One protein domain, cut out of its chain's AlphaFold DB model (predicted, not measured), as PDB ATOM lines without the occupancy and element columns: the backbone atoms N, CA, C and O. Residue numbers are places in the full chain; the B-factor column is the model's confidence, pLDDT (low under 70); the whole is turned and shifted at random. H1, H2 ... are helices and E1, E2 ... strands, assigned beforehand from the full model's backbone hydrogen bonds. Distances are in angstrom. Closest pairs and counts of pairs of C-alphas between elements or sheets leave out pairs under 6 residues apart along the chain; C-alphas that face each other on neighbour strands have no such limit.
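What this domain is: This is residues 171 to 228 of the 228 residues of a protein of Colletotrichum fructicola (strain Nara gc5) (UniProt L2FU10). Two small antiparallel hairpins, E1 with E2 and E3 with E4, are set apart from each other, and the long helix H1 packs on both, bridging the space between them. The short helix H2 joins the first hairpin to the second and packs on the second beside its residues 211 and 221. The printed part has 58 residues, with two named helices and four named strands in the order H1, E1, E2, H2, E3, E4. It is of mixed class, helices and strands, with two separate sheets of two strands each. It is compact, with a radius of gyration of the C-alphas of 11.0 A, and spans 32 by 24 by 14 A.

Where its parts are: H1 is residues 171 to 183, beginning with C-alpha 171 at (2.051, -24.336, 4.971) and measuring 18.7 A from first to last C-alpha. E1 is residues 186 to 188, 5.9 A long, and E2 is residues 195 to 197, 6.8 A long. H2 is residues 200 to 207, 10.6 A long, with C-alpha 200 at (12.679, -46.790, 3.437). E3 is residues 211 to 213, 7.0 A long. E4 is residues 219 to 221, 6.7 A long, and ends with C-alpha 221 at (1.255, -41.976, 4.169).

How they stand to each other: The closest C-alphas of H1 and E1 are those of Arg 178 and Trp 188, 5.8 A apart. H1 and E2 are near each other, with 5 pairs of C-alphas within 10 A. E1 and E2 form an antiparallel hairpin, their directions at 149 degrees, with N 187 and O 196 within hydrogen-bond range at 2.8 A. H1 and H2 are close but not clearly touching, the closest C-alphas being those of Met 182 and Arg 203, 7.9 A apart. Their lines are only just about perpendicular, at 71 degrees. The closest C-alphas of H2 and E4 are those of Ala 205 and Ile 221, 6.5 A apart. E3 and E4 form the other antiparallel hairpin, at 143 degrees, with N 220 and O 212 within range at 2.8 A. The closest C-alphas of H1 and E3 are those of Ala 175 and Tyr 213, 6.8 A apart. E1 and E3, for instance, are apart. In H1 and H2 every O i to N i+4 pair is within hydrogen-bond range.

The domain as a whole: The two C-alphas farthest apart are those of Thr 192, between E1 and E2, and Glu 228, the chain's last residue, at 34.0 A. The printed part has no cut. The link from E1 to E2 is short, with 6 residues between them; the other links between named elements are tight. The mean pLDDT of the printed part is 81.0, and residues 215 to 219 and 224 to 228 are under 70.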
ATOM      1  N   LYS A 171       2.278 -22.886   5.054       88.50
ATOM      2  CA  LYS A 171       2.051 -24.336   4.971       88.50
ATOM      3  C   LYS A 171       2.405 -24.933   3.605       88.50
ATOM      4  O   LYS A 171       2.916 -26.049   3.558       88.50
ATOM      5  N   GLU A 172       2.181 -24.198   2.515       90.06
ATOM      6  CA  GLU A 172       2.442 -24.690   1.158       90.06
ATOM      7  C   GLU A 172       3.948 -24.669   0.881       90.06
ATOM      8  O   GLU A 172       4.492 -25.628   0.334       90.06
ATOM      9  N   LEU A 173       4.661 -23.633   1.343       93.06
ATOM     10  CA  LEU A 173       6.127 -23.621   1.300       93.06
ATOM     11  C   LEU A 173       6.739 -24.708   2.191       93.06
ATOM     12  O   LEU A 173       7.731 -25.315   1.799       93.06
ATOM     13  N   ARG A 174       6.154 -25.007   3.359       93.94
ATOM     14  CA  ARG A 174       6.600 -26.134   4.200       93.94
ATOM     15  C   ARG A 174       6.428 -27.474   3.493       93.94
ATOM     16  O   ARG A 174       7.362 -28.271   3.498       93.94
ATOM     17  N   ALA A 175       5.271 -27.715   2.877       89.38
ATOM     18  CA  ALA A 175       5.030 -28.920   2.085       89.38
ATOM     19  C   ALA A 175       6.012 -29.016   0.903       89.38
ATOM     20  O   ALA A 175       6.627 -30.059   0.687       89.38
ATOM     21  N   CYS A 176       6.237 -27.902   0.198       91.19
ATOM     22  CA  CYS A 176       7.197 -27.814  -0.902       91.19
ATOM     23  C   CYS A 176       8.629 -28.151  -0.455       91.19
ATOM     24  O   CYS A 176       9.266 -29.021  -1.049       91.19
ATOM     25  N   LEU A 177       9.121 -27.532   0.623       94.06
ATOM     26  CA  LEU A 177      10.466 -27.794   1.139       94.06
ATOM     27  C   LEU A 177      10.619 -29.212   1.692       94.06
ATOM     28  O   LEU A 177      11.675 -29.811   1.514       94.06
ATOM     29  N   ARG A 178       9.581 -29.785   2.316       91.00
ATOM     30  CA  ARG A 178       9.584 -31.200   2.722       91.00
ATOM     31  C   ARG A 178       9.807 -32.112   1.522       91.00
ATOM     32  O   ARG A 178      10.709 -32.941   1.561       91.00
ATOM     33  N   TRP A 179       9.054 -31.910   0.443       88.44
ATOM     34  CA  TRP A 179       9.245 -32.669  -0.793       88.44
ATOM     35  C   TRP A 179      10.663 -32.512  -1.362       88.44
ATOM     36  O   TRP A 179      11.276 -33.492  -1.781       88.44
ATOM     37  N   MET A 180      11.214 -31.294  -1.341       92.44
ATOM     38  CA  MET A 180      12.585 -31.032  -1.795       92.44
ATOM     39  C   MET A 180      13.617 -31.771  -0.931       92.44
ATOM     40  O   MET A 180      14.464 -32.472  -1.474       92.44
ATOM     41  N   TRP A 181      13.507 -31.710   0.399       93.12
ATOM     42  CA  TRP A 181      14.383 -32.452   1.316       93.12
ATOM     43  C   TRP A 181      14.292 -33.969   1.144       93.12
ATOM     44  O   TRP A 181      15.312 -34.653   1.214       93.12
ATOM     45  N   MET A 182      13.106 -34.503   0.858       88.50
ATOM     46  CA  MET A 182      12.930 -35.936   0.607       88.50
ATOM     47  C   MET A 182      13.662 -36.394  -0.651       88.50
ATOM     48  O   MET A 182      14.246 -37.477  -0.655       88.50
ATOM     49  N   ARG A 183      13.697 -35.565  -1.700       86.50
ATOM     50  CA  ARG A 183      14.495 -35.848  -2.903       86.50
ATOM     51  C   ARG A 183      15.993 -35.887  -2.619       86.50
ATOM     52  O   ARG A 183      16.702 -36.650  -3.265       86.50
ATOM     53  N   GLU A 184      16.438 -35.140  -1.613       89.12
ATOM     54  CA  GLU A 184      17.804 -35.186  -1.078       89.12
ATOM     55  C   GLU A 184      18.018 -36.332  -0.065       89.12
ATOM     56  O   GLU A 184      19.106 -36.482   0.488       89.12
ATOM     57  N   GLY A 185      16.997 -37.157   0.195       88.44
ATOM     58  CA  GLY A 185      17.073 -38.307   1.097       88.44
ATOM     59  C   GLY A 185      16.849 -37.985   2.576       88.44
ATOM     60  O   GLY A 185      17.271 -38.774   3.423       88.44
ATOM     61  N   TRP A 186      16.170 -36.878   2.897       91.25
ATOM     62  CA  TRP A 186      15.923 -36.439   4.274       91.25
ATOM     63  C   TRP A 186      14.432 -36.294   4.608       91.25
ATOM     64  O   TRP A 186      13.657 -35.711   3.855       91.25
ATOM     65  N   GLU A 187      14.046 -36.752   5.798       90.38
ATOM     66  CA  GLU A 187      12.841 -36.300   6.498       90.38
ATOM     67  C   GLU A 187      13.174 -35.005   7.241       90.38
ATOM     68  O   GLU A 187      13.996 -35.005   8.160       90.38
ATOM     69  N   TRP A 188      12.555 -33.899   6.831       92.88
ATOM     70  CA  TRP A 188      12.799 -32.573   7.397       92.88
ATOM     71  C   TRP A 188      11.609 -32.070   8.219       92.88
ATOM     72  O   TRP A 188      10.459 -32.089   7.764       92.88
ATOM     73  N   ASP A 189      11.895 -31.580   9.425       88.88
ATOM     74  CA  ASP A 189      10.927 -30.895  10.277       88.88
ATOM     75  C   ASP A 189      10.981 -29.370  10.034       88.88
ATOM     76  O   ASP A 189      11.992 -28.735  10.332       88.88
ATOM     77  N   PRO A 190       9.904 -28.733   9.534       87.50
ATOM     78  CA  PRO A 190       9.871 -27.297   9.265       87.50
ATOM     79  C   PRO A 190       9.838 -26.412  10.512       87.50
ATOM     80  O   PRO A 190      10.069 -25.207  10.395       87.50
ATOM     81  N   VAL A 191       9.494 -26.961  11.679       85.38
ATOM     82  CA  VAL A 191       9.433 -26.205  12.934       85.38
ATOM     83  C   VAL A 191      10.825 -26.121  13.546       85.38
ATOM     84  O   VAL A 191      11.290 -25.026  13.862       85.38
ATOM     85  N   THR A 192      11.502 -27.263  13.679       87.38
ATOM     86  CA  THR A 192      12.825 -27.351  14.321       87.38
ATOM     87  C   THR A 192      13.980 -27.168  13.335       87.38
ATOM     88  O   THR A 192      15.035 -26.653  13.701       87.38
ATOM     89  N   GLY A 193      13.788 -27.536  12.067       87.94
ATOM     90  CA  GLY A 193      14.846 -27.651  11.065       87.94
ATOM     91  C   GLY A 193      15.620 -28.973  11.131       87.94
ATOM     92  O   GLY A 193      16.567 -29.143  10.360       87.94
ATOM     93  N   GLU A 194      15.248 -29.890  12.035       89.88
ATOM     94  CA  GLU A 194      15.897 -31.195  12.176       89.88
ATOM     95  C   GLU A 194      15.745 -32.013  10.884       89.88
ATOM     96  O   GLU A 194      14.703 -31.987  10.223       89.88
ATOM     97  N   LYS A 195      16.805 -32.741  10.522       92.25
ATOM     98  CA  LYS A 195      16.839 -33.635   9.363       92.25
ATOM     99  C   LYS A 195      17.198 -35.037   9.821       92.25
ATOM    100  O   LYS A 195      18.240 -35.234  10.443       92.25
ATOM    101  N   LYS A 196      16.357 -36.006   9.475       90.94
ATOM    102  CA  LYS A 196      16.597 -37.438   9.692       90.94
ATOM    103  C   LYS A 196      16.741 -38.123   8.347       90.94
ATOM    104  O   LYS A 196      16.172 -37.667   7.360       90.94
ATOM    105  N   VAL A 197      17.519 -39.198   8.295       90.69
ATOM    106  CA  VAL A 197      17.630 -40.004   7.073       90.69
ATOM    107  C   VAL A 197      16.232 -40.490   6.687       90.69
ATOM    108  O   VAL A 197      15.499 -40.989   7.542       90.69
ATOM    109  N   LEU A 198      15.861 -40.314   5.416       87.12
ATOM    110  CA  LEU A 198      14.561 -40.726   4.895       87.12
ATOM    111  C   LEU A 198      14.382 -42.233   5.067       87.12
ATOM    112  O   LEU A 198      15.151 -43.019   4.503       87.12
ATOM    113  N   ARG A 199      13.360 -42.629   5.833       85.38
ATOM    114  CA  ARG A 199      13.050 -44.039   6.069       85.38
ATOM    115  C   ARG A 199      12.621 -44.717   4.772       85.38
ATOM    116  O   ARG A 199      11.962 -44.110   3.928       85.38
ATOM    117  N   GLU A 200      12.970 -45.993   4.636       81.25
ATOM    118  CA  GLU A 200      12.679 -46.790   3.437       81.25
ATOM    119  C   GLU A 200      11.174 -46.858   3.141       81.25
ATOM    120  O   GLU A 200      10.760 -46.675   2.004       81.25
ATOM    121  N   GLU A 201      10.344 -46.985   4.178       82.88
ATOM    122  CA  GLU A 201       8.882 -46.939   4.063       82.88
ATOM    123  C   GLU A 201       8.377 -45.644   3.408       82.88
ATOM    124  O   GLU A 201       7.547 -45.682   2.500       82.88
ATOM    125  N   MET A 202       8.903 -44.493   3.839       80.06
ATOM    126  CA  MET A 202       8.517 -43.190   3.295       80.06
ATOM    127  C   MET A 202       9.014 -43.026   1.858       80.06
ATOM    128  O   MET A 202       8.292 -42.499   1.019       80.06
ATOM    129  N   ARG A 203      10.223 -43.512   1.552       77.38
ATOM    130  CA  ARG A 203      10.748 -43.544   0.181       77.38
ATOM    131  C   ARG A 203       9.830 -44.354  -0.739       77.38
ATOM    132  O   ARG A 203       9.408 -43.835  -1.766       77.38
ATOM    133  N   ASN A 204       9.442 -45.555  -0.320       80.62
ATOM    134  CA  ASN A 204       8.543 -46.415  -1.088       80.62
ATOM    135  C   ASN A 204       7.162 -45.767  -1.266       80.62
ATOM    136  O   ASN A 204       6.617 -45.767  -2.365       80.62
ATOM    137  N   ALA A 205       6.613 -45.137  -0.221       80.50
ATOM    138  CA  ALA A 205       5.339 -44.425  -0.320       80.50
ATOM    139  C   ALA A 205       5.380 -43.272  -1.338       80.50
ATOM    140  O   ALA A 205       4.394 -43.033  -2.032       80.50
ATOM    141  N   VAL A 206       6.506 -42.564  -1.457       74.31
ATOM    142  CA  VAL A 206       6.691 -41.508  -2.468       74.31
ATOM    143  C   VAL A 206       6.711 -42.092  -3.871       74.31
ATOM    144  O   VAL A 206       5.994 -41.590  -4.741       74.31
ATOM    145  N   ASP A 207       7.495 -43.149  -4.079       77.25
ATOM    146  CA  ASP A 207       7.623 -43.821  -5.375       77.25
ATOM    147  C   ASP A 207       6.272 -44.401  -5.833       77.25
ATOM    148  O   ASP A 207       5.918 -44.332  -7.012       77.25
ATOM    149  N   GLU A 208       5.462 -44.865  -4.882       81.00
ATOM    150  CA  GLU A 208       4.110 -45.392  -5.088       81.00
ATOM    151  C   GLU A 208       3.008 -44.312  -5.083       81.00
ATOM    152  O   GLU A 208       1.830 -44.636  -5.227       81.00
ATOM    153  N   ARG A 209       3.355 -43.023  -4.937       73.75
ATOM    154  CA  ARG A 209       2.410 -41.881  -4.876       73.75
ATOM    155  C   ARG A 209       1.356 -41.977  -3.759       73.75
ATOM    156  O   ARG A 209       0.251 -41.448  -3.887       73.75
ATOM    157  N   ARG A 210       1.711 -42.601  -2.637       80.38
ATOM    158  CA  ARG A 210       0.883 -42.787  -1.434       80.38
ATOM    159  C   ARG A 210       1.162 -41.741  -0.353       80.38
ATOM    160  O   ARG A 210       1.220 -42.058   0.833       80.38
ATOM    161  N   VAL A 211       1.371 -40.488  -0.750       77.81
ATOM    162  CA  VAL A 211       1.755 -39.407   0.168       77.81
ATOM    163  C   VAL A 211       0.806 -38.219   0.033       77.81
ATOM    164  O   VAL A 211       0.630 -37.669  -1.054       77.81
ATOM    165  N   GLU A 212       0.245 -37.792   1.161       77.38
ATOM    166  CA  GLU A 212      -0.567 -36.585   1.298       77.38
ATOM    167  C   GLU A 212       0.045 -35.602   2.301       77.38
ATOM    168  O   GLU A 212       0.891 -35.965   3.121       77.38
ATOM    169  N   TYR A 213      -0.400 -34.345   2.228       74.50
ATOM    170  CA  TYR A 213      -0.005 -33.292   3.159       74.50
ATOM    171  C   TYR A 213      -1.185 -32.904   4.051       74.50
ATOM    172  O   TYR A 213      -2.277 -32.634   3.550       74.50
ATOM    173  N   ASP A 214      -0.961 -32.863   5.361       73.12
ATOM    174  CA  ASP A 214      -1.947 -32.400   6.337       73.12
ATOM    175  C   ASP A 214      -2.093 -30.859   6.344       73.12
ATOM    176  O   ASP A 214      -1.438 -30.127   5.594       73.12
ATOM    177  N   GLU A 215      -2.954 -30.339   7.224       64.75
ATOM    178  CA  GLU A 215      -3.246 -28.902   7.327       64.75
ATOM    179  C   GLU A 215      -2.041 -28.035   7.739       64.75
ATOM    180  O   GLU A 215      -2.030 -26.830   7.466       64.75
ATOM    181  N   VAL A 216      -1.009 -28.630   8.345       66.56
ATOM    182  CA  VAL A 216       0.260 -27.976   8.712       66.56
ATOM    183  C   VAL A 216       1.398 -28.321   7.734       66.56
ATOM    184  O   VAL A 216       2.574 -28.027   7.991       66.56
ATOM    185  N   GLY A 217       1.051 -28.930   6.595       63.09
ATOM    186  CA  GLY A 217       1.950 -29.368   5.530       63.09
ATOM    187  C   GLY A 217       2.741 -30.635   5.861       63.09
ATOM    188  O   GLY A 217       3.748 -30.898   5.200       63.09
ATOM    189  N   GLY A 218       2.404 -31.336   6.946       67.31
ATOM    190  CA  GLY A 218       3.029 -32.574   7.411       67.31
ATOM    191  C   GLY A 218       2.721 -33.750   6.494       67.31
ATOM    192  O   GLY A 218       1.659 -33.804   5.889       67.31
ATOM    193  N   LEU A 219       3.676 -34.669   6.355       69.94
ATOM    194  CA  LEU A 219       3.540 -35.834   5.483       69.94
ATOM    195  C   LEU A 219       2.692 -36.910   6.154       69.94
ATOM    196  O   LEU A 219       2.983 -37.322   7.278       69.94
ATOM    197  N   LYS A 220       1.700 -37.410   5.424       75.94
ATOM    198  CA  LYS A 220       0.887 -38.556   5.808       75.94
ATOM    199  C   LYS A 220       0.957 -39.608   4.706       75.94
ATOM    200  O   LYS A 220       0.650 -39.316   3.552       75.94
ATOM    201  N   ILE A 221       1.362 -40.823   5.066       79.62
ATOM    202  CA  ILE A 221       1.255 -41.976   4.169       79.62
ATOM    203  C   ILE A 221      -0.219 -42.387   4.120       79.62
ATOM    204  O   ILE A 221      -0.870 -42.476   5.163       79.62
ATOM    205  N   VAL A 222      -0.744 -42.601   2.917       80.38
ATOM    206  CA  VAL A 222      -2.104 -43.099   2.688       80.38
ATOM    207  C   VAL A 222      -2.080 -44.551   2.215       80.38
ATOM    208  O   VAL A 222      -1.094 -45.013   1.635       80.38
ATOM    209  N   ASP A 223      -3.161 -45.275   2.495       72.62
ATOM    210  CA  ASP A 223      -3.267 -46.706   2.188       72.62
ATOM    211  C   ASP A 223      -3.419 -46.966   0.677       72.62
ATOM    212  O   ASP A 223      -2.896 -47.953   0.165       72.62
ATOM    213  N   GLU A 224      -4.060 -46.047  -0.057       69.62
ATOM    214  CA  GLU A 224      -4.264 -46.131  -1.508       69.62
ATOM    215  C   GLU A 224      -3.649 -44.917  -2.239       69.62
ATOM    216  O   GLU A 224      -3.677 -43.801  -1.714       69.62
ATOM    217  N   PRO A 225      -3.078 -45.096  -3.446       63.19
ATOM    218  CA  PRO A 225      -2.548 -43.992  -4.247       63.19
ATOM    219  C   PRO A 225      -3.673 -43.054  -4.714       63.19
ATOM    220  O   PRO A 225      -4.788 -43.497  -4.993       63.19
ATOM    221  N   ARG A 226      -3.384 -41.749  -4.845       56.78
ATOM    222  CA  ARG A 226      -4.378 -40.768  -5.331       56.78
ATOM    223  C   ARG A 226      -4.909 -41.177  -6.708       56.78
ATOM    224  O   ARG A 226      -4.131 -41.325  -7.649       56.78
ATOM    225  N   SER A 227      -6.230 -41.317  -6.809       50.22
ATOM    226  CA  SER A 227      -6.952 -41.460  -8.079       50.22
ATOM    227  C   SER A 227      -6.819 -40.164  -8.889       50.22
ATOM    228  O   SER A 227      -6.873 -39.083  -8.297       50.22
ATOM    229  N   GLU A 228      -6.591 -40.281 -10.202       41.00
ATOM    230  CA  GLU A 228      -6.413 -39.145 -11.131       41.00
ATOM    231  C   GLU A 228      -7.618 -38.196 -11.196       41.00
ATOM    232  O   GLU A 228      -8.774 -38.679 -11.144       41.00
TER     233      GLU A 228